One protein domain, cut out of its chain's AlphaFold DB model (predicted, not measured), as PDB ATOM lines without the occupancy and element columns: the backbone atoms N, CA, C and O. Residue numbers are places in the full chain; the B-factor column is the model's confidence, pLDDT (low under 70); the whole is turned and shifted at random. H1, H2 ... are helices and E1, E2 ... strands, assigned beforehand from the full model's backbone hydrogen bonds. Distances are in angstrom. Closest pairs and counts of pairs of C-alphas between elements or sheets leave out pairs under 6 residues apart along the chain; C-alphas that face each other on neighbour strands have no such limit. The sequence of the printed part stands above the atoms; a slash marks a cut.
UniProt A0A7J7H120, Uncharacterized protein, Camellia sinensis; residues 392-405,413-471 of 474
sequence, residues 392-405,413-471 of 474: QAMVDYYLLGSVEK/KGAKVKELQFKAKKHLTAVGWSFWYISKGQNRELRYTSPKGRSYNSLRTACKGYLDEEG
ATOM      1  N   GLN A 392     -16.864 -42.045 -55.504       76.19
ATOM      2  CA  GLN A 392     -16.892 -43.515 -55.471       76.19
ATOM      3  C   GLN A 392     -16.585 -44.076 -54.071       76.19
ATOM      4  O   GLN A 392     -17.183 -45.064 -53.647       76.19
ATOM      5  N   ALA A 393     -15.726 -43.403 -53.298       80.94
ATOM      6  CA  ALA A 393     -15.393 -43.820 -51.938       80.94
ATOM      7  C   ALA A 393     -16.602 -43.787 -50.986       80.94
ATOM      8  O   ALA A 393     -16.647 -44.559 -50.029       80.94
ATOM      9  N   MET A 394     -17.587 -42.922 -51.250       78.31
ATOM     10  CA  MET A 394     -18.809 -42.808 -50.447       78.31
ATOM     11  C   MET A 394     -19.699 -44.038 -50.614       78.31
ATOM     12  O   MET A 394     -20.179 -44.604 -49.629       78.31
ATOM     13  N   VAL A 395     -19.862 -44.471 -51.866       76.50
ATOM     14  CA  VAL A 395     -20.603 -45.673 -52.255       76.50
ATOM     15  C   VAL A 395     -19.916 -46.916 -51.698       76.50
ATOM     16  O   VAL A 395     -20.535 -47.701 -50.977       76.50
ATOM     17  N   ASP A 396     -18.616 -47.056 -51.959       76.25
ATOM     18  CA  ASP A 396     -17.832 -48.223 -51.558       76.25
ATOM     19  C   ASP A 396     -17.802 -48.381 -50.032       76.25
ATOM     20  O   ASP A 396     -17.969 -49.485 -49.506       76.25
ATOM     21  N   TYR A 397     -17.650 -47.274 -49.296       78.12
ATOM     22  CA  TYR A 397     -17.685 -47.282 -47.835       78.12
ATOM     23  C   TYR A 397     -19.071 -47.648 -47.282       78.12
ATOM     24  O   TYR A 397     -19.171 -48.414 -46.315       78.12
ATOM     25  N   TYR A 398     -20.145 -47.126 -47.885       72.69
ATOM     26  CA  TYR A 398     -21.515 -47.414 -47.461       72.69
ATOM     27  C   TYR A 398     -21.895 -48.884 -47.705       72.69
ATOM     28  O   TYR A 398     -22.377 -49.550 -46.779       72.69
ATOM     29  N   LEU A 399     -21.603 -49.414 -48.900       72.25
ATOM     30  CA  LEU A 399     -21.879 -50.802 -49.288       72.25
ATOM     31  C   LEU A 399     -21.050 -51.813 -48.483       72.25
ATOM     32  O   LEU A 399     -21.567 -52.857 -48.085       72.25
ATOM     33  N   LEU A 400     -19.799 -51.486 -48.135       69.38
ATOM     34  CA  LEU A 400     -18.948 -52.334 -47.288       69.38
ATOM     35  C   LEU A 400     -19.550 -52.590 -45.894       69.38
ATOM     36  O   LEU A 400     -19.253 -53.598 -45.244       69.38
ATOM     37  N   GLY A 401     -20.407 -51.687 -45.414       58.19
ATOM     38  CA  GLY A 401     -21.144 -51.847 -44.165       58.19
ATOM     39  C   GLY A 401     -22.326 -52.826 -44.234       58.19
ATOM     40  O   GLY A 401     -22.888 -53.133 -43.178       58.19
ATOM     41  N   SER A 402     -22.712 -53.274 -45.432       53.88
ATOM     42  CA  SER A 402     -23.911 -54.087 -45.702       53.88
ATOM     43  C   SER A 402     -23.599 -55.542 -46.087       53.88
ATOM     44  O   SER A 402     -24.516 -56.349 -46.186       53.88
ATOM     45  N   VAL A 403     -22.321 -55.903 -46.263       52.34
ATOM     46  CA  VAL A 403     -21.888 -57.270 -46.612       52.34
ATOM     47  C   VAL A 403     -21.981 -58.207 -45.395       52.34
ATOM     48  O   VAL A 403     -21.458 -57.895 -44.318       52.34
ATOM     49  N   GLU A 404     -22.649 -59.353 -45.569       43.31
ATOM     50  CA  GLU A 404     -22.853 -60.380 -44.538       43.31
ATOM     51  C   GLU A 404     -21.540 -60.999 -44.021       43.31
ATOM     52  O   GLU A 404     -20.508 -61.051 -44.691       43.31
ATOM     53  N   LYS A 405     -21.575 -61.415 -42.752       40.28
ATOM     54  CA  LYS A 405     -20.412 -61.711 -41.905       40.28
ATOM     55  C   LYS A 405     -19.843 -63.108 -42.190       40.28
ATOM     56  O   LYS A 405     -20.553 -64.091 -42.028       40.28
ATOM     57  N   LYS A 413     -11.169 -56.415 -43.419       50.41
ATOM     58  CA  LYS A 413     -12.047 -55.279 -43.144       50.41
ATOM     59  C   LYS A 413     -11.301 -54.117 -42.484       50.41
ATOM     60  O   LYS A 413     -11.556 -52.986 -42.852       50.41
ATOM     61  N   GLY A 414     -10.375 -54.343 -41.551       62.34
ATOM     62  CA  GLY A 414      -9.776 -53.262 -40.754       62.34
ATOM     63  C   GLY A 414      -8.967 -52.242 -41.564       62.34
ATOM     64  O   GLY A 414      -9.150 -51.038 -41.387       62.34
ATOM     65  N   ALA A 415      -8.092 -52.712 -42.456       63.34
ATOM     66  CA  ALA A 415      -7.232 -51.846 -43.268       63.34
ATOM     67  C   ALA A 415      -8.010 -51.176 -44.412       63.34
ATOM     68  O   ALA A 415      -7.996 -49.951 -44.523       63.34
ATOM     69  N   LYS A 416      -8.791 -51.957 -45.172       71.94
ATOM     70  CA  LYS A 416      -9.621 -51.446 -46.275       71.94
ATOM     71  C   LYS A 416     -10.704 -50.475 -45.792       71.94
ATOM     72  O   LYS A 416     -10.977 -49.474 -46.446       71.94
ATOM     73  N   VAL A 417     -11.293 -50.719 -44.615       75.06
ATOM     74  CA  VAL A 417     -12.220 -49.765 -43.980       75.06
ATOM     75  C   VAL A 417     -11.508 -48.463 -43.648       75.06
ATOM     76  O   VAL A 417     -12.072 -47.417 -43.923       75.06
ATOM     77  N   LYS A 418     -10.298 -48.493 -43.076       77.44
ATOM     78  CA  LYS A 418      -9.573 -47.261 -42.722       77.44
ATOM     79  C   LYS A 418      -9.223 -46.424 -43.950       77.44
ATOM     80  O   LYS A 418      -9.374 -45.208 -43.911       77.44
ATOM     81  N   GLU A 419      -8.814 -47.073 -45.033       81.25
ATOM     82  CA  GLU A 419      -8.532 -46.406 -46.304       81.25
ATOM     83  C   GLU A 419      -9.794 -45.758 -46.895       81.25
ATOM     84  O   GLU A 419      -9.803 -44.566 -47.198       81.25
ATOM     85  N   LEU A 420     -10.898 -46.508 -46.973       81.25
ATOM     86  CA  LEU A 420     -12.178 -45.986 -47.455       81.25
ATOM     87  C   LEU A 420     -12.737 -44.888 -46.543       81.25
ATOM     88  O   LEU A 420     -13.290 -43.910 -47.034       81.25
ATOM     89  N   GLN A 421     -12.548 -44.994 -45.224       82.88
ATOM     90  CA  GLN A 421     -12.897 -43.936 -44.271       82.88
ATOM     91  C   GLN A 421     -12.121 -42.651 -44.548       82.88
ATOM     92  O   GLN A 421     -12.687 -41.564 -44.436       82.88
ATOM     93  N   PHE A 422     -10.835 -42.763 -44.874       82.62
ATOM     94  CA  PHE A 422      -9.999 -41.613 -45.190       82.62
ATOM     95  C   PHE A 422     -10.447 -40.955 -46.498       82.62
ATOM     96  O   PHE A 422     -10.737 -39.760 -46.500       82.62
ATOM     97  N   LYS A 423     -10.627 -41.741 -47.567       86.06
ATOM     98  CA  LYS A 423     -11.122 -41.254 -48.867       86.06
ATOM     99  C   LYS A 423     -12.510 -40.609 -48.759       86.06
ATOM    100  O   LYS A 423     -12.721 -39.520 -49.284       86.06
ATOM    101  N   ALA A 424     -13.426 -41.215 -48.000       85.25
ATOM    102  CA  ALA A 424     -14.756 -40.659 -47.751       85.25
ATOM    103  C   ALA A 424     -14.698 -39.321 -46.991       85.25
ATOM    104  O   ALA A 424     -15.398 -38.378 -47.347       85.25
ATOM    105  N   LYS A 425     -13.840 -39.195 -45.968       85.38
ATOM    106  CA  LYS A 425     -13.661 -37.926 -45.241       85.38
ATOM    107  C   LYS A 425     -13.103 -36.824 -46.136       85.38
ATOM    108  O   LYS A 425     -13.646 -35.725 -46.117       85.38
ATOM    109  N   LYS A 426     -12.082 -37.130 -46.940       85.94
ATOM    110  CA  LYS A 426     -11.504 -36.178 -47.898       85.94
ATOM    111  C   LYS A 426     -12.544 -35.675 -48.904       85.94
ATOM    112  O   LYS A 426     -12.608 -34.474 -49.164       85.94
ATOM    113  N   HIS A 427     -13.398 -36.574 -49.403       88.06
ATOM    114  CA  HIS A 427     -14.494 -36.214 -50.302       88.06
ATOM    115  C   HIS A 427     -15.556 -35.357 -49.612       88.06
ATOM    116  O   HIS A 427     -15.931 -34.317 -50.142       88.06
ATOM    117  N   LEU A 428     -15.990 -35.723 -48.403       87.00
ATOM    118  CA  LEU A 428     -16.930 -34.911 -47.624       87.00
ATOM    119  C   LEU A 428     -16.390 -33.494 -47.385       87.00
ATOM    120  O   LEU A 428     -17.125 -32.523 -47.557       87.00
ATOM    121  N   THR A 429     -15.104 -33.355 -47.057       87.19
ATOM    122  CA  THR A 429     -14.456 -32.041 -46.937       87.19
ATOM    123  C   THR A 429     -14.450 -31.283 -48.261       87.19
ATOM    124  O   THR A 429     -14.763 -30.096 -48.268       87.19
ATOM    125  N   ALA A 430     -14.161 -31.952 -49.381       85.38
ATOM    126  CA  ALA A 430     -14.211 -31.340 -50.709       85.38
ATOM    127  C   ALA A 430     -15.621 -30.840 -51.084       85.38
ATOM    128  O   ALA A 430     -15.750 -29.818 -51.747       85.38
ATOM    129  N   VAL A 431     -16.672 -31.521 -50.617       86.12
ATOM    130  CA  VAL A 431     -18.085 -31.139 -50.819       86.12
ATOM    131  C   VAL A 431     -18.559 -30.090 -49.789       86.12
ATOM    132  O   VAL A 431     -19.703 -29.648 -49.816       86.12
ATOM    133  N   GLY A 432     -17.689 -29.645 -48.877       85.12
ATOM    134  CA  GLY A 432     -17.989 -28.581 -47.911       85.12
ATOM    135  C   GLY A 432     -18.620 -29.057 -46.601       85.12
ATOM    136  O   GLY A 432     -19.192 -28.257 -45.861       85.12
ATOM    137  N   TRP A 433     -18.537 -30.350 -46.284       90.62
ATOM    138  CA  TRP A 433     -18.952 -30.856 -44.977       90.62
ATOM    139  C   TRP A 433     -17.946 -30.459 -43.897       90.62
ATOM    140  O   TRP A 433     -16.735 -30.441 -44.119       90.62
ATOM    141  N   SER A 434     -18.452 -30.206 -42.691       85.75
ATOM    142  CA  SER A 434     -17.634 -29.856 -41.527       85.75
ATOM    143  C   SER A 434     -17.654 -30.960 -40.477       85.75
ATOM    144  O   SER A 434     -18.662 -31.653 -40.297       85.75
ATOM    145  N   PHE A 435     -16.536 -31.122 -39.761       88.94
ATOM    146  CA  PHE A 435     -16.434 -32.075 -38.661       88.94
ATOM    147  C   PHE A 435     -15.966 -31.400 -37.380       88.94
ATOM    148  O   PHE A 435     -15.043 -30.585 -37.388       88.94
ATOM    149  N   TRP A 436     -16.595 -31.767 -36.271       82.06
ATOM    150  CA  TRP A 436     -16.365 -31.123 -34.986       82.06
ATOM    151  C   TRP A 436     -16.656 -32.074 -33.828       82.06
ATOM    152  O   TRP A 436     -17.414 -33.032 -33.976       82.06
ATOM    153  N   TYR A 437     -16.043 -31.837 -32.671       78.88
ATOM    154  CA  TYR A 437     -16.240 -32.680 -31.491       78.88
ATOM    155  C   TYR A 437     -17.283 -32.106 -30.526       78.88
ATOM    156  O   TYR A 437     -17.257 -30.921 -30.199       78.88
ATOM    157  N   ILE A 438     -18.151 -32.975 -29.998       80.12
ATOM    158  CA  ILE A 438     -18.959 -32.710 -28.801       80.12
ATOM    159  C   ILE A 438     -18.322 -33.430 -27.614       80.12
ATOM    160  O   ILE A 438     -18.067 -34.634 -27.674       80.12
ATOM    161  N   SER A 439     -18.126 -32.719 -26.507       76.12
ATOM    162  CA  SER A 439     -17.757 -33.331 -25.229       76.12
ATOM    163  C   SER A 439     -18.990 -33.947 -24.564       76.12
ATOM    164  O   SER A 439     -19.948 -33.244 -24.249       76.12
ATOM    165  N   LYS A 440     -18.965 -35.261 -24.325       71.81
ATOM    166  CA  LYS A 440     -19.961 -35.995 -23.534       71.81
ATOM    167  C   LYS A 440     -19.270 -36.625 -22.327       71.81
ATOM    168  O   LYS A 440     -18.777 -37.751 -22.393       71.81
ATOM    169  N   GLY A 441     -19.213 -35.884 -21.222       71.81
ATOM    170  CA  GLY A 441     -18.493 -36.315 -20.021       71.81
ATOM    171  C   GLY A 441     -16.995 -36.495 -20.300       71.81
ATOM    172  O   GLY A 441     -16.346 -35.556 -20.753       71.81
ATOM    173  N   GLN A 442     -16.460 -37.699 -20.061       61.12
ATOM    174  CA  GLN A 442     -15.052 -38.046 -20.329       61.12
ATOM    175  C   GLN A 442     -14.751 -38.407 -21.799       61.12
ATOM    176  O   GLN A 442     -13.585 -38.556 -22.155       61.12
ATOM    177  N   ASN A 443     -15.763 -38.531 -22.668       53.75
ATOM    178  CA  ASN A 443     -15.586 -38.924 -24.072       53.75
ATOM    179  C   ASN A 443     -15.835 -37.760 -25.043       53.75
ATOM    180  O   ASN A 443     -16.706 -36.916 -24.823       53.75
ATOM    181  N   ARG A 444     -15.099 -37.745 -26.163       75.31
ATOM    182  CA  ARG A 444     -15.321 -36.830 -27.296       75.31
ATOM    183  C   ARG A 444     -16.048 -37.578 -28.417       75.31
ATOM    184  O   ARG A 444     -15.595 -38.635 -28.848       75.31
ATOM    185  N   GLU A 445     -17.162 -37.037 -28.898       78.31
ATOM    186  CA  GLU A 445     -17.938 -37.596 -30.012       78.31
ATOM    187  C   GLU A 445     -17.747 -36.737 -31.266       78.31
ATOM    188  O   GLU A 445     -18.041 -35.543 -31.244       78.31
ATOM    189  N   LEU A 446     -17.265 -37.335 -32.359       81.62
ATOM    190  CA  LEU A 446     -17.092 -36.652 -33.643       81.62
ATOM    191  C   LEU A 446     -18.434 -36.532 -34.379       81.62
ATOM    192  O   LEU A 446     -19.108 -37.534 -34.627       81.62
ATOM    193  N   ARG A 447     -18.793 -35.311 -34.766       84.06
ATOM    194  CA  ARG A 447     -20.002 -34.961 -35.512       84.06
ATOM    195  C   ARG A 447     -19.658 -34.504 -36.921       84.06
ATOM    196  O   ARG A 447     -18.603 -33.921 -37.145       84.06
ATOM    197  N   TYR A 448     -20.575 -34.773 -37.843       89.25
ATOM    198  CA  TYR A 448     -20.470 -34.457 -39.266       89.25
ATOM    199  C   TYR A 448     -21.663 -33.587 -39.647       89.25
ATOM    200  O   TYR A 448     -22.795 -34.022 -39.443       89.25
ATOM    201  N   THR A 449     -21.438 -32.394 -40.186       88.81
ATOM    202  CA  THR A 449     -22.513 -31.484 -40.600       88.81
ATOM    203  C   THR A 449     -22.455 -31.258 -42.111       88.81
ATOM    204  O   THR A 449     -21.422 -30.832 -42.630       88.81
ATOM    205  N   SER A 450     -23.561 -31.553 -42.802       89.50
ATOM    206  CA  SER A 450     -23.753 -31.272 -44.231       89.50
ATOM    207  C   SER A 450     -23.804 -29.757 -44.478       89.50
ATOM    208  O   SER A 450     -24.327 -29.033 -43.624       89.50
ATOM    209  N   PRO A 451     -23.360 -29.266 -45.652       86.56
ATOM    210  CA  PRO A 451     -23.593 -27.890 -46.101       86.56
ATOM    211  C   PRO A 451     -25.062 -27.449 -46.000       86.56
ATOM    212  O   PRO A 451     -25.344 -26.271 -45.805       86.56
ATOM    213  N   LYS A 452     -26.008 -28.397 -46.081       82.62
ATOM    214  CA  LYS A 452     -27.457 -28.166 -45.948       82.62
ATOM    215  C   LYS A 452     -27.938 -28.110 -44.484       82.62
ATOM    216  O   LYS A 452     -29.136 -28.056 -44.231       82.62
ATOM    217  N   GLY A 453     -27.026 -28.167 -43.509       82.81
ATOM    218  CA  GLY A 453     -27.303 -28.001 -42.075       82.81
ATOM    219  C   GLY A 453     -27.677 -29.275 -41.306       82.81
ATOM    220  O   GLY A 453     -27.902 -29.217 -40.098       82.81
ATOM    221  N   ARG A 454     -27.726 -30.448 -41.956       85.56
ATOM    222  CA  ARG A 454     -28.027 -31.727 -41.282       85.56
ATOM    223  C   ARG A 454     -26.803 -32.269 -40.548       85.56
ATOM    224  O   ARG A 454     -25.716 -32.282 -41.115       85.56
ATOM    225  N   SER A 455     -26.980 -32.745 -39.311       85.12
ATOM    226  CA  SER A 455     -25.886 -33.279 -38.487       85.12
ATOM    227  C   SER A 455     -25.999 -34.787 -38.247       85.12
ATOM    228  O   SER A 455     -27.080 -35.321 -37.999       85.12
ATOM    229  N   TYR A 456     -24.860 -35.475 -38.289       85.94
ATOM    230  CA  TYR A 456     -24.742 -36.926 -38.171       85.94
ATOM    231  C   TYR A 456     -23.700 -37.300 -37.111       85.94
ATOM    232  O   TYR A 456     -22.705 -36.604 -36.906       85.94
ATOM    233  N   ASN A 457     -23.934 -38.419 -36.427       81.62
ATOM    234  CA  ASN A 457     -23.102 -38.938 -35.333       81.62
ATOM    235  C   ASN A 457     -22.117 -40.043 -35.758       81.62
ATOM    236  O   ASN A 457     -21.396 -40.583 -34.924       81.62
ATOM    237  N   SER A 458     -22.087 -40.420 -37.039       83.44
ATOM    238  CA  SER A 458     -21.134 -41.396 -37.569       83.44
ATOM    239  C   SER A 458     -20.812 -41.091 -39.030       83.44
ATOM    240  O   SER A 458     -21.652 -40.555 -39.753       83.44
ATOM    241  N   LEU A 459     -19.626 -41.496 -39.496       83.25
ATOM    242  CA  LEU A 459     -19.256 -41.335 -40.906       83.25
ATOM    243  C   LEU A 459     -20.209 -42.104 -41.830       83.25
ATOM    244  O   LEU A 459     -20.532 -41.631 -42.910       83.25
ATOM    245  N   ARG A 460     -20.704 -43.273 -41.404       81.81
ATOM    246  CA  ARG A 460     -21.623 -44.088 -42.211       81.81
ATOM    247  C   ARG A 460     -22.969 -43.393 -42.422       81.81
ATOM    248  O   ARG A 460     -23.485 -43.404 -43.534       81.81
ATOM    249  N   THR A 461     -23.527 -42.788 -41.371       83.19
ATOM    250  CA  THR A 461     -24.780 -42.025 -41.471       83.19
ATOM    251  C   THR A 461     -24.591 -40.730 -42.256       83.19
ATOM    252  O   THR A 461     -25.474 -40.380 -43.029       83.19
ATOM    253  N   ALA A 462     -23.421 -40.090 -42.153       85.25
ATOM    254  CA  ALA A 462     -23.043 -38.969 -43.014       85.25
ATOM    255  C   ALA A 462     -22.959 -39.375 -44.499       85.25
ATOM    256  O   ALA A 462     -23.529 -38.697 -45.345       85.25
ATOM    257  N   CYS A 463     -22.329 -40.514 -44.817       83.25
ATOM    258  CA  CYS A 463     -22.237 -41.009 -46.195       83.25
ATOM    259  C   CYS A 463     -23.609 -41.336 -46.784       83.25
ATOM    260  O   CYS A 463     -23.878 -40.986 -47.926       83.25
ATOM    261  N   LYS A 464     -24.497 -41.949 -45.994       82.88
ATOM    262  CA  LYS A 464     -25.887 -42.169 -46.404       82.88
ATOM    263  C   LYS A 464     -26.607 -40.843 -46.672       82.88
ATOM    264  O   LYS A 464     -27.223 -40.687 -47.713       82.88
ATOM    265  N   GLY A 465     -26.470 -39.878 -45.760       83.50
ATOM    266  CA  GLY A 465     -27.054 -38.548 -45.911       83.50
ATOM    267  C   GLY A 465     -26.569 -37.809 -47.160       83.50
ATOM    268  O   GLY A 465     -27.364 -37.127 -47.789       83.50
ATOM    269  N   TYR A 466     -25.300 -37.979 -47.540       84.19
ATOM    270  CA  TYR A 466     -24.755 -37.482 -48.806       84.19
ATOM    271  C   TYR A 466     -25.411 -38.155 -50.024       84.19
ATOM    272  O   TYR A 466     -25.890 -37.459 -50.912       84.19
ATOM    273  N   LEU A 467     -25.505 -39.490 -50.043       83.81
ATOM    274  CA  LEU A 467     -26.143 -40.229 -51.146       83.81
ATOM    275  C   LEU A 467     -27.626 -39.848 -51.313       83.81
ATOM    276  O   LEU A 467     -28.087 -39.643 -52.435       83.81
ATOM    277  N   ASP A 468     -28.334 -39.661 -50.196       80.81
ATOM    278  CA  ASP A 468     -29.721 -39.188 -50.168       80.81
ATOM    279  C   ASP A 468     -29.847 -37.719 -50.652       80.81
ATOM    280  O   ASP A 468     -30.898 -37.321 -51.149       80.81
ATOM    281  N   GLU A 469     -28.802 -36.888 -50.502       78.75
ATOM    282  CA  GLU A 469     -28.770 -35.470 -50.922       78.75
ATOM    283  C   GLU A 469     -28.456 -35.265 -52.402       78.75
ATOM    284  O   GLU A 469     -28.916 -34.268 -52.964       78.75
ATOM    285  N   GLU A 470     -27.683 -36.176 -52.995       74.00
ATOM    286  CA  GLU A 470     -27.248 -36.152 -54.398       74.00
ATOM    287  C   GLU A 470     -28.171 -36.963 -55.325       74.00
ATOM    288  O   GLU A 470     -27.957 -37.013 -56.533       74.00
ATOM    289  N   GLY A 471     -29.211 -37.609 -54.782       63.94
ATOM    290  CA  GLY A 471     -30.169 -38.395 -55.569       63.94
ATOM    291  C   GLY A 471     -29.600 -39.703 -56.132       63.94
ATOM    292  O   GLY A 471     -30.182 -40.278 -57.051       63.94
TER     293      GLY A 471
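This is residues 392 to 405 and 413 to 471 of the 474 residues of an uncharacterized protein of Camellia sinensis (UniProt A0A7J7H120). A two-stranded hairpin, E1 and E2, lies beside a cluster of three crossed helices, with H1 packed on both H2 and H3. The start of E1 and the end of E2 are toward the helices, and the turn at residues 441 to 442 is at the far end of the hairpin. The printed part has 73 residues, with three named helices and two named strands in the order H1 H2 E1 E2 H3; the sheet, E1 - E2, is antiparallel and the class is mixed, helices and strands. The whole is compact, with a radius of gyration of the C-alphas of 12.7 A and spans of 34 by 30 by 19 A.

Strands E1, residues 434 to 440, and E2, residues 443 to 449, form an antiparallel hairpin, their directions at 150 degrees; N 438 and O 445 are 2.9 A apart and N 445 and O 438 2.8 A, within hydrogen-bond range. Residues 448 to 449 of E2 also pair, antiparallel, with residues 455 to 456. The closest C-alphas of E2 and H3, residues 459 to 469, are those of Tyr 448 and Ala 462, 6.4 A apart. H1, residues 392 to 400, touches H3 at a steep tilt of 60 degrees, opposite ways, closest at C-alphas Met 394 and Cys 463, 5.8 A. H1 touches H2, residues 413 to 430, at a steep tilt of 39 degrees, opposite ways, closest at C-alphas Ala 393 and Ala 424, 5.3 A. H2, with residues 421 to 425 alone, only just touches H3, with 3 pairs of C-alphas within 8 A, the closest those of Ala 424 and Cys 463, 7.6 A. H1 is apart from E1 and E2. In H1, H2 and H3 every O i to N i+4 pair is within hydrogen-bond range.

E1 measures 19.2 A and E2 19.4 A from first to last C-alpha, H2 25.2 A, H3 15.0 A and H1 12.2 A. H1 begins at C-alpha 392 (-16.892, -43.515, -55.471), and H3 ends at C-alpha 469 (-28.770, -35.470, -50.922).

The C-alphas of Gln 442 and Gly 471, the two farthest apart, are 38.3 A apart. Residues 406 to 412 are not printed; C-alphas 405 and 413 across this cut are 10.6 A apart. Of the links printed whole, none is long. Residues 400 to 405, 413 to 415, 442 to 443 and 471 have pLDDT under 70.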